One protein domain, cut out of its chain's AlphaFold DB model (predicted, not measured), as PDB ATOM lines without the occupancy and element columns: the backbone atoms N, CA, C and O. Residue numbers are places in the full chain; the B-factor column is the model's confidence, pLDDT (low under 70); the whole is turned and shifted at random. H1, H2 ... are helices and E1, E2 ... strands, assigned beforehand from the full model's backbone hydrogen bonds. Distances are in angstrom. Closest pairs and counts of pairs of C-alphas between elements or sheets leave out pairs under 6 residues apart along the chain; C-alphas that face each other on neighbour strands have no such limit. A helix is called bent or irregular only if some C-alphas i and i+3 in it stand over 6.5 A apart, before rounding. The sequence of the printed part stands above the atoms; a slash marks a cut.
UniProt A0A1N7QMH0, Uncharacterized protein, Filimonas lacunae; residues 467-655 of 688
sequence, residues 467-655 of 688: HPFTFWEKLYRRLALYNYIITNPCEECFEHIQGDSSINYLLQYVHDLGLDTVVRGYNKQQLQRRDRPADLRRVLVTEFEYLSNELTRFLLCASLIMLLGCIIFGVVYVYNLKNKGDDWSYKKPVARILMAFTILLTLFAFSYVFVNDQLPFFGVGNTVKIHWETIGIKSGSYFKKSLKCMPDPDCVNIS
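Overview. This is residues 467 to 655 of the 688 residues of an uncharacterized protein of Filimonas lacunae (UniProt A0A1N7QMH0). A long helical hairpin, H5 and H6, makes the long axis, and at one end a loose body gathers round its base. There H1 crosses the base of H5, with H2 near H1, while H3, H4 and the small strand hairpin E1 and E2 lie together at the start of H5; residues 578 to 583 of H5 stick out at the far end. The 189 residues printed hold six named helices and then two named strands, H1 H2 H3 H4 H5 H6 E1 E2, the strands in an antiparallel sheet of order E1 - E2; the class is mostly helix. The whole is loose, with a radius of gyration of the C-alphas of 21.5 A, and elongated, spanning 71 by 40 by 35 A.

Arrangement. H1, residues 471 to 487, is close to but not clearly touching H2, residues 501 to 512, closest at the C-alphas of Arg 477 and Tyr 509, 7.6 A. H3, residues 515 to 527, and H4, residues 533 to 539, only just touch, with 3 pairs of C-alphas within 8 A, the closest those of Gln 526 and Val 539, 6.8 A. With residues 515 to 519 alone, H3 touches H5, residues 543 to 583, about perpendicular at 85 degrees; the closest C-alphas are those of Val 519 and Glu 543, 6.2 A. H5 and H6, residues 587 to 611, form a hairpin at a shallow tilt of 22 degrees, opposite ways, closest at the C-alphas of Leu 555 and Tyr 608, 5.1 A. H6 touches H1 at a steep tilt of 63 degrees, the same way, with the C-alphas of Ile 486 and Val 611 closest at 7.1 A; H1 touches H6 with residues 485 to 486 alone. E1, residues 629 to 634, and E2, residues 637 to 642, form an antiparallel hairpin, with N 630 and O 641 2.9 A apart, within hydrogen-bond range. The closest C-alphas of H3 and E2, Arg 520 and Phe 639, are 7.0 A apart. Every O i to N i+4 pair is within range in H1, H3 and H6, against 6 of 8 in H2, 35 of 37 in H5 and 1 of 3 in H4, where 3 of 4 O i to N i+3 pairs are.

Along the chain. H1 begins at C-alpha 471 (2.457, 25.883, 23.739) and is 24.4 A long; H2 measures 17.0 A, H3 18.1 A and H4 10.1 A. H5, 55.5 A, ends at C-alpha 583 (33.419, 15.922, -6.380), with a kink of 69 degrees near residue 577. H4 and H5 are irregular: C-alphas 534 and 537 are 7.1 A apart, 579 and 582 9.5 A. H6 is 35.9 A long, E1 15.9 A, and E2, 16.4 A, ends at C-alpha 642 (-15.092, 1.076, 30.598).

Size, cuts and confidence. The two C-alphas farthest apart are those of Asp 583 and Ser 635, 72.1 A. The printed part has no cut; the links H1 to H2 and H6 to E1 are long. Mean pLDDT of the printed part is 76.9, with 56 residues under 70, among them 494 to 508 and 616 to 630.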
ATOM      1  N   HIS A 467      -2.877  30.701  34.603       54.50
ATOM      2  CA  HIS A 467      -2.197  30.879  33.335       54.50
ATOM      3  C   HIS A 467      -2.678  29.831  32.322       54.50
ATOM      4  O   HIS A 467      -2.559  28.630  32.588       54.50
ATOM      5  N   PRO A 468      -3.199  30.243  31.148       62.06
ATOM      6  CA  PRO A 468      -3.417  29.307  30.057       62.06
ATOM      7  C   PRO A 468      -2.079  28.649  29.717       62.06
ATOM      8  O   PRO A 468      -1.099  29.354  29.483       62.06
ATOM      9  N   PHE A 469      -2.044  27.314  29.684       64.50
ATOM     10  CA  PHE A 469      -0.810  26.585  29.391       64.50
ATOM     11  C   PHE A 469      -0.152  27.113  28.118       64.50
ATOM     12  O   PHE A 469      -0.800  27.252  27.068       64.50
ATOM     13  N   THR A 470       1.147  27.363  28.211       79.56
ATOM     14  CA  THR A 470       1.984  27.708  27.070       79.56
ATOM     15  C   THR A 470       1.969  26.576  26.040       79.56
ATOM     16  O   THR A 470       1.640  25.422  26.333       79.56
ATOM     17  N   PHE A 471       2.336  26.891  24.796       79.88
ATOM     18  CA  PHE A 471       2.457  25.883  23.739       79.88
ATOM     19  C   PHE A 471       3.376  24.719  24.152       79.88
ATOM     20  O   PHE A 471       3.030  23.558  23.939       79.88
ATOM     21  N   TRP A 472       4.510  25.027  24.788       75.75
ATOM     22  CA  TRP A 472       5.491  24.030  25.217       75.75
ATOM     23  C   TRP A 472       4.987  23.159  26.357       75.75
ATOM     24  O   TRP A 472       5.186  21.949  26.314       75.75
ATOM     25  N   GLU A 473       4.276  23.741  27.322       74.19
ATOM     26  CA  GLU A 473       3.639  22.964  28.382       74.19
ATOM     27  C   GLU A 473       2.620  21.998  27.800       74.19
ATOM     28  O   GLU A 473       2.665  20.828  28.154       74.19
ATOM     29  N   LYS A 474       1.768  22.441  26.862       73.38
ATOM     30  CA  LYS A 474       0.806  21.569  26.164       73.38
ATOM     31  C   LYS A 474       1.499  20.459  25.374       73.38
ATOM     32  O   LYS A 474       1.021  19.326  25.381       73.38
ATOM     33  N   LEU A 475       2.602  20.768  24.691       77.19
ATOM     34  CA  LEU A 475       3.352  19.794  23.899       77.19
ATOM     35  C   LEU A 475       4.045  18.752  24.783       77.19
ATOM     36  O   LEU A 475       3.877  17.560  24.546       77.19
ATOM     37  N   TYR A 476       4.783  19.188  25.807       78.88
ATOM     38  CA  TYR A 476       5.469  18.307  26.756       78.88
ATOM     39  C   TYR A 476       4.490  17.330  27.399       78.88
ATOM     40  O   TYR A 476       4.676  16.117  27.391       78.88
ATOM     41  N   ARG A 477       3.387  17.886  27.882       74.25
ATOM     42  CA  ARG A 477       2.274  17.154  28.452       74.25
ATOM     43  C   ARG A 477       1.709  16.102  27.483       74.25
ATOM     44  O   ARG A 477       1.532  14.945  27.864       74.25
ATOM     45  N   ARG A 478       1.457  16.460  26.214       78.56
ATOM     46  CA  ARG A 478       0.977  15.510  25.186       78.56
ATOM     47  C   ARG A 478       1.984  14.389  24.941       78.56
ATOM     48  O   ARG A 478       1.586  13.234  24.857       78.56
ATOM     49  N   LEU A 479       3.275  14.714  24.894       80.56
ATOM     50  CA  LEU A 479       4.343  13.723  24.747       80.56
ATOM     51  C   LEU A 479       4.422  12.769  25.946       80.56
ATOM     52  O   LEU A 479       4.611  11.576  25.734       80.56
ATOM     53  N   ALA A 480       4.222  13.250  27.175       79.00
ATOM     54  CA  ALA A 480       4.179  12.397  28.366       79.00
ATOM     55  C   ALA A 480       3.026  11.379  28.303       79.00
ATOM     56  O   ALA A 480       3.213  10.205  28.617       79.00
ATOM     57  N   LEU A 481       1.856  11.805  27.815       78.56
ATOM     58  CA  LEU A 481       0.704  10.926  27.585       78.56
ATOM     59  C   LEU A 481       0.998   9.851  26.540       78.56
ATOM     60  O   LEU A 481       0.658   8.687  26.716       78.56
ATOM     61  N   TYR A 482       1.634  10.252  25.441       83.94
ATOM     62  CA  TYR A 482       2.009   9.329  24.378       83.94
ATOM     63  C   TYR A 482       3.066   8.339  24.851       83.94
ATOM     64  O   TYR A 482       2.961   7.158  24.542       83.94
ATOM     65  N   ASN A 483       4.031   8.794  25.653       82.94
ATOM     66  CA  ASN A 483       5.016   7.923  26.275       82.94
ATOM     67  C   ASN A 483       4.345   6.850  27.136       82.94
ATOM     68  O   ASN A 483       4.688   5.684  27.011       82.94
ATOM     69  N   TYR A 484       3.346   7.233  27.934       81.50
ATOM     70  CA  TYR A 484       2.581   6.298  28.754       81.50
ATOM     71  C   TYR A 484       1.850   5.226  27.923       81.50
ATOM     72  O   TYR A 484       1.932   4.043  28.247       81.50
ATOM     73  N   ILE A 485       1.181   5.617  26.831       80.44
ATOM     74  CA  ILE A 485       0.503   4.670  25.919       80.44
ATOM     75  C   ILE A 485       1.516   3.693  25.308       80.44
ATOM     76  O   ILE A 485       1.259   2.502  25.171       80.44
ATOM     77  N   ILE A 486       2.694   4.202  24.954       78.56
ATOM     78  CA  ILE A 486       3.774   3.433  24.341       78.56
ATOM     79  C   ILE A 486       4.428   2.454  25.336       78.56
ATOM     80  O   ILE A 486       4.862   1.371  24.935       78.56
ATOM     81  N   THR A 487       4.518   2.818  26.619       77.00
ATOM     82  CA  THR A 487       5.068   1.949  27.672       77.00
ATOM     83  C   THR A 487       4.088   0.895  28.152       77.00
ATOM     84  O   THR A 487       4.528  -0.181  28.546       77.00
ATOM     85  N   ASN A 488       2.789   1.192  28.102       75.69
ATOM     86  CA  ASN A 488       1.731   0.344  28.642       75.69
ATOM     87  C   ASN A 488       0.726  -0.035  27.542       75.69
ATOM     88  O   ASN A 488      -0.434   0.372  27.598       75.69
ATOM     89  N   PRO A 489       1.143  -0.816  26.528       72.31
ATOM     90  CA  PRO A 489       0.287  -1.149  25.390       72.31
ATOM     91  C   PRO A 489      -0.962  -1.944  25.784       72.31
ATOM     92  O   PRO A 489      -1.954  -1.887  25.077       72.31
ATOM     93  N   CYS A 490      -0.936  -2.679  26.897       73.62
ATOM     94  CA  CYS A 490      -2.061  -3.513  27.328       73.62
ATOM     95  C   CYS A 490      -3.055  -2.798  28.253       73.62
ATOM     96  O   CYS A 490      -4.016  -3.419  28.705       73.62
ATOM     97  N   GLU A 491      -2.834  -1.521  28.572       74.25
ATOM     98  CA  GLU A 491      -3.748  -0.759  29.419       74.25
ATOM     99  C   GLU A 491      -4.803  -0.036  28.578       74.25
ATOM    100  O   GLU A 491      -4.485   0.767  27.706       74.25
ATOM    101  N   GLU A 492      -6.080  -0.305  28.859       70.31
ATOM    102  CA  GLU A 492      -7.206   0.272  28.110       70.31
ATOM    103  C   GLU A 492      -7.822   1.518  28.777       70.31
ATOM    104  O   GLU A 492      -8.681   2.188  28.196       70.31
ATOM    105  N   CYS A 493      -7.423   1.841  30.012       72.88
ATOM    106  CA  CYS A 493      -7.913   3.012  30.737       72.88
ATOM    107  C   CYS A 493      -7.020   3.431  31.909       72.88
ATOM    108  O   CYS A 493      -6.288   2.634  32.481       72.88
ATOM    109  N   PHE A 494      -7.152   4.702  32.297       68.06
ATOM    110  CA  PHE A 494      -6.336   5.355  33.327       68.06
ATOM    111  C   PHE A 494      -6.853   5.160  34.771       68.06
ATOM    112  O   PHE A 494      -6.236   5.649  35.712       68.06
ATOM    113  N   GLU A 495      -8.015   4.517  34.975       60.97
ATOM    114  CA  GLU A 495      -8.770   4.614  36.243       60.97
ATOM    115  C   GLU A 495      -8.336   3.632  37.355       60.97
ATOM    116  O   GLU A 495      -8.594   3.920  38.523       60.97
ATOM    117  N   HIS A 496      -7.693   2.492  37.052       53.44
ATOM    118  CA  HIS A 496      -7.398   1.461  38.073       53.44
ATOM    119  C   HIS A 496      -6.028   1.526  38.734       53.44
ATOM    120  O   HIS A 496      -5.783   0.763  39.668       53.44
ATOM    121  N   ILE A 497      -5.161   2.450  38.344       55.69
ATOM    122  CA  ILE A 497      -3.833   2.546  38.949       55.69
ATOM    123  C   ILE A 497      -3.886   3.452  40.189       55.69
ATOM    124  O   ILE A 497      -3.180   4.449  40.327       55.69
ATOM    125  N   GLN A 498      -4.814   3.133  41.092       44.91
ATOM    126  CA  GLN A 498      -4.928   3.784  42.390       44.91
ATOM    127  C   GLN A 498      -3.853   3.217  43.318       44.91
ATOM    128  O   GLN A 498      -3.916   2.058  43.720       44.91
ATOM    129  N   GLY A 499      -2.864   4.047  43.649       52.25
ATOM    130  CA  GLY A 499      -1.800   3.704  44.595       52.25
ATOM    131  C   GLY A 499      -0.491   4.454  44.371       52.25
ATOM    132  O   GLY A 499       0.286   4.576  45.313       52.25
ATOM    133  N   ASP A 500      -0.266   5.006  43.174       55.16
ATOM    134  CA  ASP A 500       0.994   5.672  42.840       55.16
ATOM    135  C   ASP A 500       0.828   7.188  42.633       55.16
ATOM    136  O   ASP A 500      -0.037   7.671  41.896       55.16
ATOM    137  N   SER A 501       1.668   7.964  43.321       55.78
ATOM    138  CA  SER A 501       1.618   9.434  43.364       55.78
ATOM    139  C   SER A 501       1.795  10.091  41.989       55.78
ATOM    140  O   SER A 501       1.256  11.167  41.739       55.78
ATOM    141  N   SER A 502       2.488   9.410  41.078       55.66
ATOM    142  CA  SER A 502       2.750   9.794  39.688       55.66
ATOM    143  C   SER A 502       1.483   9.839  38.812       55.66
ATOM    144  O   SER A 502       1.445  10.552  37.810       55.66
ATOM    145  N   ILE A 503       0.410   9.151  39.210       60.38
ATOM    146  CA  ILE A 503      -0.779   8.916  38.370       60.38
ATOM    147  C   ILE A 503      -1.892   9.914  38.653       60.38
ATOM    148  O   ILE A 503      -2.621  10.306  37.740       60.38
ATOM    149  N   ASN A 504      -1.944  10.438  39.877       61.50
ATOM    150  CA  ASN A 504      -2.758  11.610  40.182       61.50
ATOM    151  C   ASN A 504      -2.380  12.783  39.269       61.50
ATOM    152  O   ASN A 504      -3.269  13.486  38.796       61.50
ATOM    153  N   TYR A 505      -1.094  12.930  38.928       65.50
ATOM    154  CA  TYR A 505      -0.653  13.924  37.951       65.50
ATOM    155  C   TYR A 505      -1.148  13.621  36.540       65.50
ATOM    156  O   TYR A 505      -1.539  14.558  35.854       65.50
ATOM    157  N   LEU A 506      -1.176  12.355  36.102       68.75
ATOM    158  CA  LEU A 506      -1.664  11.974  34.771       68.75
ATOM    159  C   LEU A 506      -3.182  12.175  34.637       68.75
ATOM    160  O   LEU A 506      -3.641  12.734  33.643       68.75
ATOM    161  N   LEU A 507      -3.962  11.779  35.646       69.31
ATOM    162  CA  LEU A 507      -5.414  11.989  35.681       69.31
ATOM    163  C   LEU A 507      -5.767  13.476  35.779       69.31
ATOM    164  O   LEU A 507      -6.618  13.961  35.031       69.31
ATOM    165  N   GLN A 508      -5.077  14.220  36.648       68.62
ATOM    166  CA  GLN A 508      -5.198  15.675  36.716       68.62
ATOM    167  C   GLN A 508      -4.805  16.318  35.386       68.62
ATOM    168  O   GLN A 508      -5.456  17.247  34.930       68.62
ATOM    169  N   TYR A 509      -3.798  15.776  34.712       72.50
ATOM    170  CA  TYR A 509      -3.345  16.256  33.422       72.50
ATOM    171  C   TYR A 509      -4.359  16.012  32.283       72.50
ATOM    172  O   TYR A 509      -4.633  16.928  31.503       72.50
ATOM    173  N   VAL A 510      -4.956  14.818  32.197       72.44
ATOM    174  CA  VAL A 510      -6.044  14.519  31.244       72.44
ATOM    175  C   VAL A 510      -7.233  15.458  31.477       72.44
ATOM    176  O   VAL A 510      -7.812  15.985  30.523       72.44
ATOM    177  N   HIS A 511      -7.545  15.727  32.746       72.25
ATOM    178  CA  HIS A 511      -8.585  16.672  33.137       72.25
ATOM    179  C   HIS A 511      -8.234  18.126  32.765       72.25
ATOM    180  O   HIS A 511      -9.064  18.824  32.186       72.25
ATOM    181  N   ASP A 512      -7.004  18.578  33.023       68.19
ATOM    182  CA  ASP A 512      -6.501  19.923  32.694       68.19
ATOM    183  C   ASP A 512      -6.553  20.229  31.190       68.19
ATOM    184  O   ASP A 512      -6.755  21.374  30.783       68.19
ATOM    185  N   LEU A 513      -6.367  19.214  30.341       70.06
ATOM    186  CA  LEU A 513      -6.521  19.357  28.891       70.06
ATOM    187  C   LEU A 513      -7.977  19.523  28.441       70.06
ATOM    188  O   LEU A 513      -8.213  19.795  27.261       70.06
ATOM    189  N   GLY A 514      -8.946  19.333  29.340       72.62
ATOM    190  CA  GLY A 514     -10.367  19.310  29.010       72.62
ATOM    191  C   GLY A 514     -10.716  18.173  28.052       72.62
ATOM    192  O   GLY A 514     -11.626  18.317  27.231       72.62
ATOM    193  N   LEU A 515      -9.980  17.057  28.100       77.69
ATOM    194  CA  LEU A 515     -10.177  15.948  27.170       77.69
ATOM    195  C   LEU A 515     -11.600  15.377  27.270       77.69
ATOM    196  O   LEU A 515     -12.197  15.045  26.247       77.69
ATOM    197  N   ASP A 516     -12.184  15.386  28.471       73.56
ATOM    198  CA  ASP A 516     -13.584  15.027  28.715       73.56
ATOM    199  C   ASP A 516     -14.540  15.836  27.820       73.56
ATOM    200  O   ASP A 516     -15.462  15.288  27.213       73.56
ATOM    201  N   THR A 517     -14.319  17.147  27.693       74.38
ATOM    202  CA  THR A 517     -15.147  18.030  26.864       74.38
ATOM    203  C   THR A 517     -14.948  17.780  25.377       74.38
ATOM    204  O   THR A 517     -15.932  17.750  24.632       74.38
ATOM    205  N   VAL A 518     -13.709  17.536  24.942       78.00
ATOM    206  CA  VAL A 518     -13.384  17.226  23.543       78.00
ATOM    207  C   VAL A 518     -14.033  15.909  23.127       78.00
ATOM    208  O   VAL A 518     -14.713  15.850  22.102       78.00
ATOM    209  N   VAL A 519     -13.903  14.875  23.958       79.56
ATOM    210  CA  VAL A 519     -14.463  13.541  23.711       79.56
ATOM    211  C   VAL A 519     -15.986  13.580  23.742       79.56
ATOM    212  O   VAL A 519     -16.627  13.013  22.860       79.56
ATOM    213  N   ARG A 520     -16.600  14.319  24.676       78.62
ATOM    214  CA  ARG A 520     -18.059  14.534  24.673       78.62
ATOM    215  C   ARG A 520     -18.534  15.278  23.432       78.62
ATOM    216  O   ARG A 520     -19.557  14.902  22.867       78.62
ATOM    217  N   GLY A 521     -17.816  16.311  22.995       80.00
ATOM    218  CA  GLY A 521     -18.124  17.043  21.766       80.00
ATOM    219  C   GLY A 521     -18.039  16.145  20.532       80.00
ATOM    220  O   GLY A 521     -18.964  16.124  19.720       80.00
ATOM    221  N   TYR A 522     -16.976  15.343  20.445       82.62
ATOM    222  CA  TYR A 522     -16.784  14.350  19.394       82.62
ATOM    223  C   TYR A 522     -17.913  13.312  19.392       82.62
ATOM    224  O   TYR A 522     -18.587  13.137  18.379       82.62
ATOM    225  N   ASN A 523     -18.200  12.697  20.541       83.56
ATOM    226  CA  ASN A 523     -19.278  11.720  20.698       83.56
ATOM    227  C   ASN A 523     -20.647  12.320  20.350       83.56
ATOM    228  O   ASN A 523     -21.415  11.710  19.609       83.56
ATOM    229  N   LYS A 524     -20.933  13.556  20.780       82.06
ATOM    230  CA  LYS A 524     -22.162  14.279  20.419       82.06
ATOM    231  C   LYS A 524     -22.292  14.490  18.911       82.06
ATOM    232  O   LYS A 524     -23.380  14.320  18.363       82.06
ATOM    233  N   GLN A 525     -21.202  14.835  18.232       82.88
ATOM    234  CA  GLN A 525     -21.202  14.991  16.779       82.88
ATOM    235  C   GLN A 525     -21.443  13.657  16.059       82.88
ATOM    236  O   GLN A 525     -22.126  13.629  15.036       82.88
ATOM    237  N   GLN A 526     -20.909  12.554  16.587       81.06
ATOM    238  CA  GLN A 526     -21.138  11.227  16.018       81.06
ATOM    239  C   GLN A 526     -22.592  10.763  16.194       81.06
ATOM    240  O   GLN A 526     -23.161  10.188  15.266       81.06
ATOM    241  N   LEU A 527     -23.222  11.085  17.329       76.62
ATOM    242  CA  LEU A 527     -24.646  10.817  17.575       76.62
ATOM    243  C   LEU A 527     -25.558  11.515  16.566       76.62
ATOM    244  O   LEU A 527     -26.492  10.911  16.059       76.62
ATOM    245  N   GLN A 528     -25.265  12.773  16.226       79.06
ATOM    246  CA  GLN A 528     -26.064  13.534  15.258       79.06
ATOM    247  C   GLN A 528     -26.044  12.943  13.841       79.06
ATOM    248  O   GLN A 528     -26.822  13.369  12.992       79.06
ATOM    249  N   ARG A 529     -25.139  12.000  13.556       77.44
ATOM    250  CA  ARG A 529     -24.967  11.399  12.229       77.44
ATOM    251  C   ARG A 529     -25.589  10.008  12.097       77.44
ATOM    252  O   ARG A 529     -25.541   9.467  10.994       77.44
ATOM    253  N   ARG A 530     -26.123   9.408  13.170       74.50
ATOM    254  CA  ARG A 530     -26.677   8.043  13.139       74.50
ATOM    255  C   ARG A 530     -27.931   7.884  14.001       74.50
ATOM    256  O   ARG A 530     -27.906   8.189  15.185       74.50
ATOM    257  N   ASP A 531     -28.968   7.276  13.421       64.31
ATOM    258  CA  ASP A 531     -30.292   7.130  14.051       64.31
ATOM    259  C   ASP A 531     -30.502   5.822  14.841       64.31
ATOM    260  O   ASP A 531     -31.524   5.665  15.504       64.31
ATOM    261  N   ARG A 532     -29.578   4.847  14.787       71.81
ATOM    262  CA  ARG A 532     -29.789   3.515  15.396       71.81
ATOM    263  C   ARG A 532     -29.045   3.333  16.732       71.81
ATOM    264  O   ARG A 532     -27.815   3.311  16.727       71.81
ATOM    265  N   PRO A 533     -29.755   3.083  17.855       64.44
ATOM    266  CA  PRO A 533     -29.151   2.882  19.178       64.44
ATOM    267  C   PRO A 533     -28.182   1.694  19.271       64.44
ATOM    268  O   PRO A 533     -27.210   1.749  20.020       64.44
ATOM    269  N   ALA A 534     -28.414   0.630  18.494       65.31
ATOM    270  CA  ALA A 534     -27.579  -0.575  18.500       65.31
ATOM    271  C   ALA A 534     -26.148  -0.332  17.971       65.31
ATOM    272  O   ALA A 534     -25.225  -1.057  18.340       65.31
ATOM    273  N   ASP A 535     -25.938   0.720  17.172       69.50
ATOM    274  CA  ASP A 535     -24.622   1.082  16.634       69.50
ATOM    275  C   ASP A 535     -23.810   1.972  17.590       69.50
ATOM    276  O   ASP A 535     -22.612   2.170  17.386       69.50
ATOM    277  N   LEU A 536     -24.434   2.511  18.645       71.38
ATOM    278  CA  LEU A 536     -23.824   3.528  19.507       71.38
ATOM    279  C   LEU A 536     -22.551   3.040  20.197       71.38
ATOM    280  O   LEU A 536     -21.597   3.804  20.312       71.38
ATOM    281  N   ARG A 537     -22.492   1.763  20.594       70.25
ATOM    282  CA  ARG A 537     -21.304   1.199  21.255       70.25
ATOM    283  C   ARG A 537     -20.069   1.201  20.344       70.25
ATOM    284  O   ARG A 537     -18.967   1.407  20.830       70.25
ATOM    285  N   ARG A 538     -20.252   1.020  19.029       71.44
ATOM    286  CA  ARG A 538     -19.151   1.020  18.044       71.44
ATOM    287  C   ARG A 538     -18.703   2.424  17.642       71.44
ATOM    288  O   ARG A 538     -17.630   2.583  17.076       71.44
ATOM    289  N   VAL A 539     -19.564   3.416  17.847       77.88
ATOM    290  CA  VAL A 539     -19.379   4.777  17.329       77.88
ATOM    291  C   VAL A 539     -18.862   5.727  18.404       77.88
ATOM    292  O   VAL A 539     -18.084   6.633  18.103       77.88
ATOM    293  N   LEU A 540     -19.306   5.540  19.646       82.19
ATOM    294  CA  LEU A 540     -18.801   6.299  20.779       82.19
ATOM    295  C   LEU A 540     -17.378   5.849  21.099       82.19
ATOM    296  O   LEU A 540     -17.083   4.656  21.084       82.19
ATOM    297  N   VAL A 541     -16.526   6.814  21.421       83.50
ATOM    298  CA  VAL A 541     -15.143   6.563  21.831       83.50
ATOM    299  C   VAL A 541     -14.938   6.932  23.292       83.50
ATOM    300  O   VAL A 541     -15.575   7.864  23.806       83.50
ATOM    301  N   THR A 542     -14.059   6.198  23.964       83.94
ATOM    302  CA  THR A 542     -13.529   6.564  25.282       83.94
ATOM    303  C   THR A 542     -12.446   7.640  25.155       83.94
ATOM    304  O   THR A 542     -11.975   7.962  24.061       83.94
ATOM    305  N   GLU A 543     -12.036   8.217  26.287       81.38
ATOM    306  CA  GLU A 543     -10.934   9.186  26.332       81.38
ATOM    307  C   GLU A 543      -9.614   8.580  25.838       81.38
ATOM    308  O   GLU A 543      -8.910   9.199  25.042       81.38
ATOM    309  N   PHE A 544      -9.326   7.341  26.238       82.62
ATOM    310  CA  PHE A 544      -8.144   6.607  25.798       82.62
ATOM    311  C   PHE A 544      -8.192   6.279  24.298       82.62
ATOM    312  O   PHE A 544      -7.230   6.549  23.581       82.62
ATOM    313  N   GLU A 545      -9.325   5.775  23.791       82.25
ATOM    314  CA  GLU A 545      -9.509   5.479  22.359       82.25
ATOM    315  C   GLU A 545      -9.331   6.733  21.493       82.25
ATOM    316  O   GLU A 545      -8.689   6.691  20.442       82.25
ATOM    317  N   TYR A 546      -9.870   7.871  21.943       85.69
ATOM    318  CA  TYR A 546      -9.705   9.144  21.249       85.69
ATOM    319  C   TYR A 546      -8.229   9.555  21.160       85.69
ATOM    320  O   TYR A 546      -7.752   9.892  20.074       85.69
ATOM    321  N   LEU A 547      -7.501   9.488  22.278       83.62
ATOM    322  CA  LEU A 547      -6.076   9.824  22.339       83.62
ATOM    323  C   LEU A 547      -5.215   8.888  21.496       83.62
ATOM    324  O   LEU A 547      -4.346   9.358  20.764       83.62
ATOM    325  N   SER A 548      -5.466   7.581  21.582       84.62
ATOM    326  CA  SER A 548      -4.750   6.573  20.803       84.62
ATOM    327  C   SER A 548      -4.950   6.795  19.300       84.62
ATOM    328  O   SER A 548      -3.991   6.800  18.526       84.62
ATOM    329  N   ASN A 549      -6.176   7.111  18.872       86.50
ATOM    330  CA  ASN A 549      -6.474   7.448  17.479       86.50
ATOM    331  C   ASN A 549      -5.820   8.775  17.037       86.50
ATOM    332  O   ASN A 549      -5.310   8.866  15.920       86.50
ATOM    333  N   GLU A 550      -5.792   9.808  17.890       86.44
ATOM    334  CA  GLU A 550      -5.079  11.064  17.599       86.44
ATOM    335  C   GLU A 550      -3.570  10.818  17.429       86.44
ATOM    336  O   GLU A 550      -2.980  11.265  16.441       86.44
ATOM    337  N   LEU A 551      -2.967  10.044  18.338       87.88
ATOM    338  CA  LEU A 551      -1.562   9.645  18.276       87.88
ATOM    339  C   LEU A 551      -1.264   8.834  17.009       87.88
ATOM    340  O   LEU A 551      -0.325   9.147  16.281       87.88
ATOM    341  N   THR A 552      -2.100   7.845  16.697       88.25
ATOM    342  CA  THR A 552      -1.979   7.008  15.496       88.25
ATOM    343  C   THR A 552      -1.977   7.858  14.226       88.25
ATOM    344  O   THR A 552      -1.105   7.710  13.369       88.25
ATOM    345  N   ARG A 553      -2.906   8.817  14.108       89.81
ATOM    346  CA  ARG A 553      -2.958   9.741  12.961       89.81
ATOM    347  C   ARG A 553      -1.719  10.621  12.874       89.81
ATOM    348  O   ARG A 553      -1.198  10.826  11.778       89.81
ATOM    349  N   PHE A 554      -1.248  11.136  14.006       89.44
ATOM    350  CA  PHE A 554      -0.032  11.940  14.055       89.44
ATOM    351  C   PHE A 554       1.190  11.139  13.586       89.44
ATOM    352  O   PHE A 554       1.912  11.598  12.700       89.44
ATOM    353  N   LEU A 555       1.383   9.927  14.114       89.75
ATOM    354  CA  LEU A 555       2.498   9.047  13.757       89.75
ATOM    355  C   LEU A 555       2.451   8.631  12.283       89.75
ATOM    356  O   LEU A 555       3.491   8.611  11.622       89.75
ATOM    357  N   LEU A 556       1.258   8.378  11.733       92.31
ATOM    358  CA  LEU A 556       1.081   8.110  10.305       92.31
ATOM    359  C   LEU A 556       1.518   9.302   9.450       92.31
ATOM    360  O   LEU A 556       2.322   9.149   8.533       92.31
ATOM    361  N   CYS A 557       1.014  10.498   9.760       92.88
ATOM    362  CA  CYS A 557       1.374  11.720   9.043       92.88
ATOM    363  C   CYS A 557       2.881  11.996   9.121       92.88
ATOM    364  O   CYS A 557       3.501  12.277   8.096       92.88
ATOM    365  N   ALA A 558       3.480  11.870  10.308       91.00
ATOM    366  CA  ALA A 558       4.920  12.024  10.500       91.00
ATOM    367  C   ALA A 558       5.712  11.012   9.655       91.00
ATOM    368  O   ALA A 558       6.652  11.397   8.960       91.00
ATOM    369  N   SER A 559       5.285   9.746   9.635       92.19
ATOM    370  CA  SER A 559       5.897   8.693   8.816       92.19
ATOM    371  C   SER A 559       5.820   9.015   7.323       92.19
ATOM    372  O   SER A 559       6.820   8.911   6.619       92.19
ATOM    373  N   LEU A 560       4.668   9.477   6.829       94.12
ATOM    374  CA  LEU A 560       4.498   9.860   5.423       94.12
ATOM    375  C   LEU A 560       5.373  11.061   5.034       94.12
ATOM    376  O   LEU A 560       5.965  11.062   3.954       94.12
ATOM    377  N   ILE A 561       5.501  12.058   5.915       94.31
ATOM    378  CA  ILE A 561       6.385  13.213   5.699       94.31
ATOM    379  C   ILE A 561       7.851  12.766   5.644       94.31
ATOM    380  O   ILE A 561       8.584  13.177   4.743       94.31
ATOM    381  N   MET A 562       8.281  11.898   6.566       92.50
ATOM    382  CA  MET A 562       9.652  11.375   6.577       92.50
ATOM    383  C   MET A 562       9.940  10.502   5.354       92.50
ATOM    384  O   MET A 562      11.024  10.603   4.780       92.50
ATOM    385  N   LEU A 563       8.966   9.706   4.903       92.25
ATOM    386  CA  LEU A 563       9.063   8.908   3.681       92.25
ATOM    387  C   LEU A 563       9.233   9.802   2.450       92.25
ATOM    388  O   LEU A 563      10.140   9.579   1.649       92.25
ATOM    389  N   LEU A 564       8.409  10.845   2.324       95.00
ATOM    390  CA  LEU A 564       8.526  11.819   1.240       95.00
ATOM    391  C   LEU A 564       9.894  12.516   1.269       95.00
ATOM    392  O   LEU A 564      10.537  12.651   0.229       95.00
ATOM    393  N   GLY A 565      10.374  12.892   2.458       92.00
ATOM    394  CA  GLY A 565      11.716  13.438   2.651       92.00
ATOM    395  C   GLY A 565      12.815  12.478   2.188       92.00
ATOM    396  O   GLY A 565      13.691  12.884   1.425       92.00
ATOM    397  N   CYS A 566      12.741  11.198   2.565       91.50
ATOM    398  CA  CYS A 566      13.683  10.168   2.112       91.50
ATOM    399  C   CYS A 566      13.707  10.049   0.585       91.50
ATOM    400  O   CYS A 566      14.785   9.987  -0.004       91.50
ATOM    401  N   ILE A 567      12.538  10.057  -0.062       92.38
ATOM    402  CA  ILE A 567      12.430   9.972  -1.524       92.38
ATOM    403  C   ILE A 567      13.065  11.205  -2.177       92.38
ATOM    404  O   ILE A 567      13.901  11.058  -3.067       92.38
ATOM    405  N   ILE A 568      12.730  12.413  -1.714       94.25
ATOM    406  CA  ILE A 568      13.265  13.665  -2.274       94.25
ATOM    407  C   ILE A 568      14.789  13.715  -2.123       94.25
ATOM    408  O   ILE A 568      15.501  13.911  -3.109       94.25
ATOM    409  N   PHE A 569      15.314  13.500  -0.912       92.06
ATOM    410  CA  PHE A 569      16.759  13.526  -0.678       92.06
ATOM    411  C   PHE A 569      17.481  12.373  -1.375       92.06
ATOM    412  O   PHE A 569      18.594  12.573  -1.856       92.06
ATOM    413  N   GLY A 570      16.852  11.201  -1.490       90.31
ATOM    414  CA  GLY A 570      17.377  10.064  -2.242       90.31
ATOM    415  C   GLY A 570      17.524  10.380  -3.730       90.31
ATOM    416  O   GLY A 570      18.603  10.192  -4.291       90.31
ATOM    417  N   VAL A 571      16.489  10.952  -4.354       92.94
ATOM    418  CA  VAL A 571      16.528  11.388  -5.760       92.94
ATOM    419  C   VAL A 571      17.586  12.470  -5.968       92.94
ATOM    420  O   VAL A 571      18.395  12.359  -6.887       92.94
ATOM    421  N   VAL A 572      17.641  13.487  -5.099       93.94
ATOM    422  CA  VAL A 572      18.661  14.551  -5.163       93.94
ATOM    423  C   VAL A 572      20.069  13.974  -5.036       93.94
ATOM    424  O   VAL A 572      20.966  14.394  -5.772       93.94
ATOM    425  N   TYR A 573      20.262  13.016  -4.128       91.75
ATOM    426  CA  TYR A 573      21.546  12.366  -3.901       91.75
ATOM    427  C   TYR A 573      21.996  11.578  -5.131       91.75
ATOM    428  O   TYR A 573      23.093  11.815  -5.630       91.75
ATOM    429  N   VAL A 574      21.135  10.709  -5.667       89.94
ATOM    430  CA  VAL A 574      21.432   9.898  -6.859       89.94
ATOM    431  C   VAL A 574      21.661  10.780  -8.089       89.94
ATOM    432  O   VAL A 574      22.630  10.579  -8.815       89.94
ATOM    433  N   TYR A 575      20.820  11.796  -8.303       94.31
ATOM    434  CA  TYR A 575      20.940  12.712  -9.440       94.31
ATOM    435  C   TYR A 575      22.255  13.504  -9.418       94.31
ATOM    436  O   TYR A 575      22.955  13.573 -10.428       94.31
ATOM    437  N   ASN A 576      22.624  14.090  -8.270       92.44
ATOM    438  CA  ASN A 576      23.871  14.854  -8.170       92.44
ATOM    439  C   ASN A 576      25.101  13.946  -8.199       92.44
ATOM    440  O   ASN A 576      26.100  14.338  -8.792       92.44
ATOM    441  N   LEU A 577      25.027  12.745  -7.620       89.56
ATOM    442  CA  LEU A 577      26.112  11.772  -7.712       89.56
ATOM    443  C   LEU A 577      26.341  11.337  -9.167       89.56
ATOM    444  O   LEU A 577      27.484  11.255  -9.598       89.56
ATOM    445  N   LYS A 578      25.269  11.145  -9.948       91.75
ATOM    446  CA  LYS A 578      25.359  10.814 -11.378       91.75
ATOM    447  C   LYS A 578      25.954  11.953 -12.214       91.75
ATOM    448  O   LYS A 578      26.782  11.693 -13.076       91.75
ATOM    449  N   ASN A 579      25.537  13.199 -11.976       94.69
ATOM    450  CA  ASN A 579      25.918  14.329 -12.838       94.69
ATOM    451  C   ASN A 579      27.232  15.010 -12.444       94.69
ATOM    452  O   ASN A 579      27.903  15.572 -13.302       94.69
ATOM    453  N   LYS A 580      27.575  15.021 -11.152       93.75
ATOM    454  CA  LYS A 580      28.773  15.698 -10.624       93.75
ATOM    455  C   LYS A 580      29.842  14.724 -10.136       93.75
ATOM    456  O   LYS A 580      30.928  15.165  -9.777       93.75
ATOM    457  N   GLY A 581      29.544  13.425 -10.099       89.06
ATOM    458  CA  GLY A 581      30.465  12.409  -9.608       89.06
ATOM    459  C   GLY A 581      30.808  12.584  -8.127       89.06
ATOM    460  O   GLY A 581      30.015  13.084  -7.321       89.06
ATOM    461  N   ASP A 582      32.016  12.158  -7.765       88.88
ATOM    462  CA  ASP A 582      32.494  12.166  -6.382       88.88
ATOM    463  C   ASP A 582      32.885  13.553  -5.851       88.88
ATOM    464  O   ASP A 582      32.942  13.735  -4.630       88.88
ATOM    465  N   ASP A 583      33.041  14.546  -6.731       91.88
ATOM    466  CA  ASP A 583      33.419  15.922  -6.380       91.88
ATOM    467  C   ASP A 583      32.246  16.765  -5.848       91.88
ATOM    468  O   ASP A 583      32.394  17.945  -5.515       91.88
ATOM    469  N   TRP A 584      31.048  16.182  -5.725       95.94
ATOM    470  CA  TRP A 584      29.889  16.886  -5.188       95.94
ATOM    471  C   TRP A 584      30.082  17.282  -3.713       95.94
ATOM    472  O   TRP A 584      29.965  16.469  -2.791       95.94
ATOM    473  N   SER A 585      30.282  18.581  -3.479       94.81
ATOM    474  CA  SER A 585      30.557  19.166  -2.156       94.81
ATOM    475  C   SER A 585      29.515  18.831  -1.077       94.81
ATOM    476  O   SER A 585      29.870  18.655   0.091       94.81
ATOM    477  N   TYR A 586      28.241  18.670  -1.453       95.19
ATOM    478  CA  TYR A 586      27.154  18.352  -0.520       95.19
ATOM    479  C   TYR A 586      26.858  16.851  -0.379       95.19
ATOM    480  O   TYR A 586      25.950  16.494   0.374       95.19
ATOM    481  N   LYS A 587      27.647  15.959  -0.997       91.31
ATOM    482  CA  LYS A 587      27.467  14.498  -0.894       91.31
ATOM    483  C   LYS A 587      27.367  14.036   0.561       91.31
ATOM    484  O   LYS A 587      26.400  13.392   0.957       91.31
ATOM    485  N   LYS A 588      28.343  14.405   1.399       90.94
ATOM    486  CA  LYS A 588      28.376  13.988   2.812       90.94
ATOM    487  C   LYS A 588      27.222  14.585   3.638       90.94
ATOM    488  O   LYS A 588      26.592  13.816   4.361       90.94
ATOM    489  N   PRO A 589      26.920  15.899   3.565       93.62
ATOM    490  CA  PRO A 589      25.741  16.467   4.217       93.62
ATOM    491  C   PRO A 589      24.428  15.787   3.819       93.62
ATOM    492  O   PRO A 589      23.685  15.364   4.700       93.62
ATOM    493  N   VAL A 590      24.166  15.615   2.519       89.62
ATOM    494  CA  VAL A 590      22.909  15.017   2.047       89.62
ATOM    495  C   VAL A 590      22.809  13.549   2.455       89.62
ATOM    496  O   VAL A 590      21.751  13.133   2.912       89.62
ATOM    497  N   ALA A 591      23.905  12.785   2.406       85.50
ATOM    498  CA  ALA A 591      23.920  11.410   2.908       85.50
ATOM    499  C   ALA A 591      23.592  11.325   4.410       85.50
ATOM    500  O   ALA A 591      22.850  10.440   4.830       85.50
ATOM    501  N   ARG A 592      24.110  12.251   5.232       88.31
ATOM    502  CA  ARG A 592      23.793  12.306   6.673       88.31
ATOM    503  C   ARG A 592      22.331  12.662   6.921       88.31
ATOM    504  O   ARG A 592      21.710  12.052   7.784       88.31
ATOM    505  N   ILE A 593      21.785  13.614   6.164       89.75
ATOM    506  CA  ILE A 593      20.364  13.979   6.236       89.75
ATOM    507  C   ILE A 593      19.505  12.778   5.840       89.75
ATOM    508  O   ILE A 593      18.607  12.410   6.585       89.75
ATOM    509  N   LEU A 594      19.824  12.115   4.726       87.19
ATOM    510  CA  LEU A 594      19.106  10.928   4.266       87.19
ATOM    511  C   LEU A 594      19.125   9.812   5.322       87.19
ATOM    512  O   LEU A 594      18.087   9.220   5.609       87.19
ATOM    513  N   MET A 595      20.275   9.572   5.958       87.38
ATOM    514  CA  MET A 595      20.399   8.611   7.058       87.38
ATOM    515  C   MET A 595      19.529   8.998   8.261       87.38
ATOM    516  O   MET A 595      18.817   8.149   8.790       87.38
ATOM    517  N   ALA A 596      19.532  10.272   8.666       85.44
ATOM    518  CA  ALA A 596      18.698  10.756   9.766       85.44
ATOM    519  C   ALA A 596      17.197  10.612   9.461       85.44
ATOM    520  O   ALA A 596      16.451  10.101  10.294       85.44
ATOM    521  N   PHE A 597      16.763  10.992   8.255       86.62
ATOM    522  CA  PHE A 597      15.381  10.817   7.799       86.62
ATOM    523  C   PHE A 597      14.974   9.342   7.766       86.62
ATOM    524  O   PHE A 597      13.867   9.016   8.178       86.62
ATOM    525  N   THR A 598      15.873   8.449   7.346       86.38
ATOM    526  CA  THR A 598      15.607   7.003   7.329       86.38
ATOM    527  C   THR A 598      15.402   6.463   8.745       86.38
ATOM    528  O   THR A 598      14.433   5.756   8.989       86.38
ATOM    529  N   ILE A 599      16.258   6.846   9.701       85.44
ATOM    530  CA  ILE A 599      16.127   6.429  11.109       85.44
ATOM    531  C   ILE A 599      14.810   6.939  11.711       85.44
ATOM    532  O   ILE A 599      14.089   6.176  12.354       85.44
ATOM    533  N   LEU A 600      14.471   8.212  11.481       86.38
ATOM    534  CA  LEU A 600      13.218   8.800  11.961       86.38
ATOM    535  C   LEU A 600      11.994   8.150  11.312       86.38
ATOM    536  O   LEU A 600      11.018   7.876  12.006       86.38
ATOM    537  N   LEU A 601      12.049   7.867  10.007       90.62
ATOM    538  CA  LEU A 601      11.004   7.136   9.296       90.62
ATOM    539  C   LEU A 601      10.770   5.772   9.940       90.62
ATOM    540  O   LEU A 601       9.629   5.438  10.233       90.62
ATOM    541  N   THR A 602      11.834   5.005  10.185       86.00
ATOM    542  CA  THR A 602      11.736   3.708  10.858       86.00
ATOM    543  C   THR A 602      11.080   3.867  12.227       86.00
ATOM    544  O   THR A 602      10.084   3.206  12.502       86.00
ATOM    545  N   LEU A 603      11.559   4.794  13.059       86.19
ATOM    546  CA  LEU A 603      11.019   5.002  14.403       86.19
ATOM    547  C   LEU A 603       9.527   5.373  14.393       86.19
ATOM    548  O   LEU A 603       8.742   4.764  15.123       86.19
ATOM    549  N   PHE A 604       9.114   6.332  13.558       87.75
ATOM    550  CA  PHE A 604       7.712   6.747  13.479       87.75
ATOM    551  C   PHE A 604       6.820   5.681  12.845       87.75
ATOM    552  O   PHE A 604       5.715   5.469  13.339       87.75
ATOM    553  N   ALA A 605       7.292   4.980  11.811       88.12
ATOM    554  CA  ALA A 605       6.520   3.930  11.153       88.12
ATOM    555  C   ALA A 605       6.282   2.744  12.095       88.12
ATOM    556  O   ALA A 605       5.162   2.247  12.179       88.12
ATOM    557  N   PHE A 606       7.298   2.335  12.860       85.94
ATOM    558  CA  PHE A 606       7.138   1.289  13.869       85.94
ATOM    559  C   PHE A 606       6.243   1.735  15.025       85.94
ATOM    560  O   PHE A 606       5.364   0.981  15.430       85.94
ATOM    561  N   SER A 607       6.400   2.968  15.512       85.88
ATOM    562  CA  SER A 607       5.513   3.512  16.549       85.88
ATOM    563  C   SER A 607       4.061   3.579  16.061       85.88
ATOM    564  O   SER A 607       3.146   3.258  16.811       85.88
ATOM    565  N   TYR A 608       3.836   3.956  14.796       89.12
ATOM    566  CA  TYR A 608       2.514   3.936  14.169       89.12
ATOM    567  C   TYR A 608       1.933   2.523  14.150       89.12
ATOM    568  O   TYR A 608       0.798   2.339  14.570       89.12
ATOM    569  N   VAL A 609       2.707   1.534  13.692       85.88
ATOM    570  CA  VAL A 609       2.264   0.134  13.661       85.88
ATOM    571  C   VAL A 609       1.918  -0.370  15.064       85.88
ATOM    572  O   VAL A 609       0.947  -1.095  15.219       85.88
ATOM    573  N   PHE A 610       2.677   0.050  16.075       82.56
ATOM    574  CA  PHE A 610       2.496  -0.372  17.462       82.56
ATOM    575  C   PHE A 610       1.252   0.223  18.135       82.56
ATOM    576  O   PHE A 610       0.546  -0.476  18.852       82.56
ATOM    577  N   VAL A 611       0.980   1.514  17.917       82.19
ATOM    578  CA  VAL A 611      -0.167   2.206  18.535       82.19
ATOM    579  C   VAL A 611      -1.474   1.935  17.773       82.19
ATOM    580  O   VAL A 611      -2.557   2.061  18.339       82.19
ATOM    581  N   ASN A 612      -1.395   1.553  16.495       85.25
ATOM    582  CA  ASN A 612      -2.568   1.334  15.656       85.25
ATOM    583  C   ASN A 612      -3.306   0.034  16.008       85.25
ATOM    584  O   ASN A 612      -2.915  -1.052  15.592       85.25
ATOM    585  N   ASP A 613      -4.448   0.180  16.676       76.19
ATOM    586  CA  ASP A 613      -5.333  -0.912  17.095       76.19
ATOM    587  C   ASP A 613      -6.053  -1.651  15.948       76.19
ATOM    588  O   ASP A 613      -6.752  -2.640  16.173       76.19
ATOM    589  N   GLN A 614      -5.905  -1.189  14.703       80.19
ATOM    590  CA  GLN A 614      -6.485  -1.835  13.524       80.19
ATOM    591  C   GLN A 614      -5.566  -2.891  12.905       80.19
ATOM    592  O   GLN A 614      -6.013  -3.638  12.031       80.19
ATOM    593  N   LEU A 615      -4.287  -2.940  13.290       76.81
ATOM    594  CA  LEU A 615      -3.348  -3.901  12.727       76.81
ATOM    595  C   LEU A 615      -3.410  -5.211  13.518       76.81
ATOM    596  O   LEU A 615      -3.069  -5.239  14.696       76.81
ATOM    597  N   PRO A 616      -3.821  -6.332  12.898       66.19
ATOM    598  CA  PRO A 616      -3.728  -7.619  13.569       66.19
ATOM    599  C   PRO A 616      -2.251  -7.901  13.904       66.19
ATOM    600  O   PRO A 616      -1.369  -7.572  13.111       66.19
ATOM    601  N   PHE A 617      -1.996  -8.509  15.068       66.81
ATOM    602  CA  PHE A 617      -0.669  -8.854  15.621       66.81
ATOM    603  C   PHE A 617       0.161  -7.716  16.242       66.81
ATOM    604  O   PHE A 617       1.140  -8.014  16.925       66.81
ATOM    605  N   PHE A 618      -0.215  -6.447  16.059       64.50
ATOM    606  CA  PHE A 618       0.477  -5.303  16.661       64.50
ATOM    607  C   PHE A 618      -0.541  -4.374  17.337       64.50
ATOM    608  O   PHE A 618      -1.490  -3.940  16.699       64.50
ATOM    609  N   GLY A 619      -0.347  -4.072  18.623       60.22
ATOM    610  CA  GLY A 619      -1.246  -3.206  19.395       60.22
ATOM    611  C   GLY A 619      -2.346  -3.950  20.165       60.22
ATOM    612  O   GLY A 619      -2.356  -5.178  20.252       60.22
ATOM    613  N   VAL A 620      -3.255  -3.181  20.773       57.75
ATOM    614  CA  VAL A 620      -4.338  -3.674  21.647       57.75
ATOM    615  C   VAL A 620      -5.389  -4.381  20.791       57.75
ATOM    616  O   VAL A 620      -6.093  -3.733  20.014       57.75
ATOM    617  N   GLY A 621      -5.475  -5.708  20.877       55.78
ATOM    618  CA  GLY A 621      -6.369  -6.506  20.040       55.78
ATOM    619  C   GLY A 621      -7.837  -6.071  20.152       55.78
ATOM    620  O   GLY A 621      -8.375  -5.873  21.237       55.78
ATOM    621  N   ASN A 622      -8.536  -5.955  19.020       55.47
ATOM    622  CA  ASN A 622      -9.965  -5.599  18.979       55.47
ATOM    623  C   ASN A 622     -10.912  -6.681  19.545       55.47
ATOM    624  O   ASN A 622     -12.129  -6.487  19.562       55.47
ATOM    625  N   THR A 623     -10.398  -7.836  19.969       50.06
ATOM    626  CA  THR A 623     -11.192  -9.047  20.202       50.06
ATOM    627  C   THR A 623     -11.943  -9.089  21.538       50.06
ATOM    628  O   THR A 623     -12.882  -9.875  21.639       50.06
ATOM    629  N   VAL A 624     -11.642  -8.225  22.522       51.78
ATOM    630  CA  VAL A 624     -12.219  -8.345  23.887       51.78
ATOM    631  C   VAL A 624     -13.029  -7.118  24.369       51.78
ATOM    632  O   VAL A 624     -13.819  -7.226  25.312       51.78
ATOM    633  N   LYS A 625     -12.981  -5.969  23.672       56.59
ATOM    634  CA  LYS A 625     -13.581  -4.688  24.134       56.59
ATOM    635  C   LYS A 625     -15.104  -4.711  24.386       56.59
ATOM    636  O   LYS A 625     -15.640  -3.907  25.141       56.59
ATOM    637  N   ILE A 626     -15.846  -5.651  23.795       56.28
ATOM    638  CA  ILE A 626     -17.323  -5.620  23.774       56.28
ATOM    639  C   ILE A 626     -17.954  -5.961  25.143       56.28
ATOM    640  O   ILE A 626     -19.116  -5.621  25.385       56.28
ATOM    641  N   HIS A 627     -17.248  -6.644  26.047       52.66
ATOM    642  CA  HIS A 627     -17.857  -7.193  27.272       52.66
ATOM    643  C   HIS A 627     -17.829  -6.258  28.489       52.66
ATOM    644  O   HIS A 627     -18.605  -6.470  29.420       52.66
ATOM    645  N   TRP A 628     -17.035  -5.185  28.465       54.00
ATOM    646  CA  TRP A 628     -16.790  -4.361  29.657       54.00
ATOM    647  C   TRP A 628     -17.195  -2.895  29.508       54.00
ATOM    648  O   TRP A 628     -16.904  -2.089  30.378       54.00
ATOM    649  N   GLU A 629     -17.913  -2.525  28.452       65.06
ATOM    650  CA  GLU A 629     -18.275  -1.128  28.190       65.06
ATOM    651  C   GLU A 629     -19.738  -0.840  28.531       65.06
ATOM    652  O   GLU A 629     -20.654  -1.527  28.071       65.06
ATOM    653  N   THR A 630     -19.990   0.235  29.273       67.00
ATOM    654  CA  THR A 630     -21.347   0.737  29.529       67.00
ATOM    655  C   THR A 630     -21.552   2.090  28.861       67.00
ATOM    656  O   THR A 630     -20.642   2.920  28.791       67.00
ATOM    657  N   ILE A 631     -22.757   2.306  28.332       70.56
ATOM    658  CA  ILE A 631     -23.178   3.602  27.802       70.56
ATOM    659  C   ILE A 631     -24.030   4.259  28.879       70.56
ATOM    660  O   ILE A 631     -25.121   3.783  29.188       70.56
ATOM    661  N   GLY A 632     -23.524   5.341  29.462       67.25
ATOM    662  CA  GLY A 632     -24.275   6.158  30.404       67.25
ATOM    663  C   GLY A 632     -24.944   7.335  29.702       67.25
ATOM    664  O   GLY A 632     -24.390   7.910  28.763       67.25
ATOM    665  N   ILE A 633     -26.126   7.723  30.184       65.00
ATOM    666  CA  ILE A 633     -26.807   8.959  29.785       65.00
ATOM    667  C   ILE A 633     -26.806   9.884  30.997       65.00
ATOM    668  O   ILE A 633     -27.396   9.565  32.026       65.00
ATOM    669  N   LYS A 634     -26.153  11.044  30.886       60.00
ATOM    670  CA  LYS A 634     -26.211  12.092  31.915       60.00
ATOM    671  C   LYS A 634     -26.556  13.415  31.251       60.00
ATOM    672  O   LYS A 634     -25.829  13.876  30.374       60.00
ATOM    673  N   SER A 635     -27.690  14.000  31.640       55.00
ATOM    674  CA  SER A 635     -28.144  15.312  31.151       55.00
ATOM    675  C   SER A 635     -28.186  15.419  29.613       55.00
ATOM    676  O   SER A 635     -27.707  16.392  29.036       55.00
ATOM    677  N   GLY A 636     -28.696  14.385  28.935       60.44
ATOM    678  CA  GLY A 636     -28.817  14.356  27.469       60.44
ATOM    679  C   GLY A 636     -27.501  14.152  26.702       60.44
ATOM    680  O   GLY A 636     -27.490  14.264  25.479       60.44
ATOM    681  N   SER A 637     -26.395  13.854  27.391       58.50
ATOM    682  CA  SER A 637     -25.117  13.490  26.770       58.50
ATOM    683  C   SER A 637     -24.815  12.012  27.013       58.50
ATOM    684  O   SER A 637     -24.874  11.547  28.154       58.50
ATOM    685  N   TYR A 638     -24.488  11.285  25.941       67.56
ATOM    686  CA  TYR A 638     -24.052   9.892  26.023       67.56
ATOM    687  C   TYR A 638     -22.546   9.846  26.258       67.56
ATOM    688  O   TYR A 638     -21.786  10.572  25.610       67.56
ATOM    689  N   PHE A 639     -22.110   8.977  27.161       70.81
ATOM    690  CA  PHE A 639     -20.698   8.688  27.378       70.81
ATOM    691  C   PHE A 639     -20.476   7.180  27.410       70.81
ATOM    692  O   PHE A 639     -21.278   6.432  27.970       70.81
ATOM    693  N   LYS A 640     -19.386   6.744  26.781       76.38
ATOM    694  CA  LYS A 640     -18.909   5.365  26.811       76.38
ATOM    695  C   LYS A 640     -17.886   5.266  27.938       76.38
ATOM    696  O   LYS A 640     -16.895   5.994  27.915       76.38
ATOM    697  N   LYS A 641     -18.149   4.420  28.933       72.75
ATOM    698  CA  LYS A 641     -17.236   4.180  30.055       72.75
ATOM    699  C   LYS A 641     -16.854   2.702  30.114       72.75
ATOM    700  O   LYS A 641     -17.736   1.843  30.047       72.75
ATOM    701  N   SER A 642     -15.559   2.424  30.265       67.12
ATOM    702  CA  SER A 642     -15.092   1.076  30.598       67.12
ATOM    703  C   SER A 642     -15.424   0.780  32.063       67.12
ATOM    704  O   SER A 642     -15.094   1.558  32.955       67.12
ATOM    705  N   LEU A 643     -16.162  -0.301  32.298       61.47
ATOM    706  CA  LEU A 643     -16.653  -0.740  33.604       61.47
ATOM    707  C   LEU A 643     -15.561  -1.467  34.402       61.47
ATOM    708  O   LEU A 643     -15.618  -1.486  35.630       61.47
ATOM    709  N   LYS A 644     -14.575  -2.059  33.716       65.56
ATOM    710  CA  LYS A 644     -13.401  -2.694  34.321       65.56
ATOM    711  C   LYS A 644     -12.154  -2.383  33.501       65.56
ATOM    712  O   LYS A 644     -12.074  -2.741  32.334       65.56
ATOM    713  N   CYS A 645     -11.174  -1.766  34.153       66.44
ATOM    714  CA  CYS A 645      -9.828  -1.568  33.624       66.44
ATOM    715  C   CYS A 645      -8.972  -2.799  33.932       66.44
ATOM    716  O   CYS A 645      -8.116  -2.754  34.811       66.44
ATOM    717  N   MET A 646      -9.272  -3.928  33.292       63.62
ATOM    718  CA  MET A 646      -8.432  -5.120  33.395       63.62
ATOM    719  C   MET A 646      -7.531  -5.175  32.162       63.62
ATOM    720  O   MET A 646      -8.057  -4.991  31.064       63.62
ATOM    721  N   PRO A 647      -6.211  -5.391  32.317       64.00
ATOM    722  CA  PRO A 647      -5.361  -5.652  31.165       64.00
ATOM    723  C   PRO A 647      -5.917  -6.872  30.435       64.00
ATOM    724  O   PRO A 647      -6.315  -7.849  31.079       64.00
ATOM    725  N   ASP A 648      -5.986  -6.794  29.109       65.19
ATOM    726  CA  ASP A 648      -6.414  -7.927  28.296       65.19
ATOM    727  C   ASP A 648      -5.464  -9.109  28.589       65.19
ATOM    728  O   ASP A 648      -4.251  -8.966  28.396       65.19
ATOM    729  N   PRO A 649      -5.968 -10.243  29.120       64.88
ATOM    730  CA  PRO A 649      -5.126 -11.382  29.479       64.88
ATOM    731  C   PRO A 649      -4.396 -11.975  28.268       64.88
ATOM    732  O   PRO A 649      -3.359 -12.613  28.451       64.88
ATOM    733  N   ASP A 650      -4.899 -11.730  27.056       67.56
ATOM    734  CA  ASP A 650      -4.298 -12.183  25.803       67.56
ATOM    735  C   ASP A 650      -3.365 -11.124  25.184       67.56
ATOM    736  O   ASP A 650      -2.751 -11.354  24.137       67.56
ATOM    737  N   CYS A 651      -3.213  -9.956  25.822       70.81
ATOM    738  CA  CYS A 651      -2.325  -8.913  25.334       70.81
ATOM    739  C   CYS A 651      -0.858  -9.256  25.598       70.81
ATOM    740  O   CYS A 651      -0.382  -9.363  26.731       70.81
ATOM    741  N   VAL A 652      -0.100  -9.369  24.511       68.12
ATOM    742  CA  VAL A 652       1.347  -9.558  24.555       68.12
ATOM    743  C   VAL A 652       2.008  -8.214  24.876       68.12
ATOM    744  O   VAL A 652       2.231  -7.383  23.995       68.12
ATOM    745  N   ASN A 653       2.323  -7.995  26.155       68.62
ATOM    746  CA  ASN A 653       2.958  -6.766  26.634       68.62
ATOM    747  C   ASN A 653       4.451  -6.711  26.263       68.62
ATOM    748  O   ASN A 653       5.330  -6.973  27.084       68.62
ATOM    749  N   ILE A 654       4.756  -6.382  25.010       72.44
ATOM    750  CA  ILE A 654       6.116  -6.029  24.597       72.44
ATOM    751  C   ILE A 654       6.185  -4.509  24.524       72.44
ATOM    752  O   ILE A 654       5.627  -3.908  23.612       72.44
ATOM    753  N   SER A 655       6.885  -3.881  25.473       72.56
ATOM    754  CA  SER A 655       7.097  -2.430  25.439       72.56
ATOM    755  C   SER A 655       7.790  -2.008  24.135       72.56
ATOM    756  O   SER A 655       8.650  -2.732  23.615       72.56
TER     757      SER A 655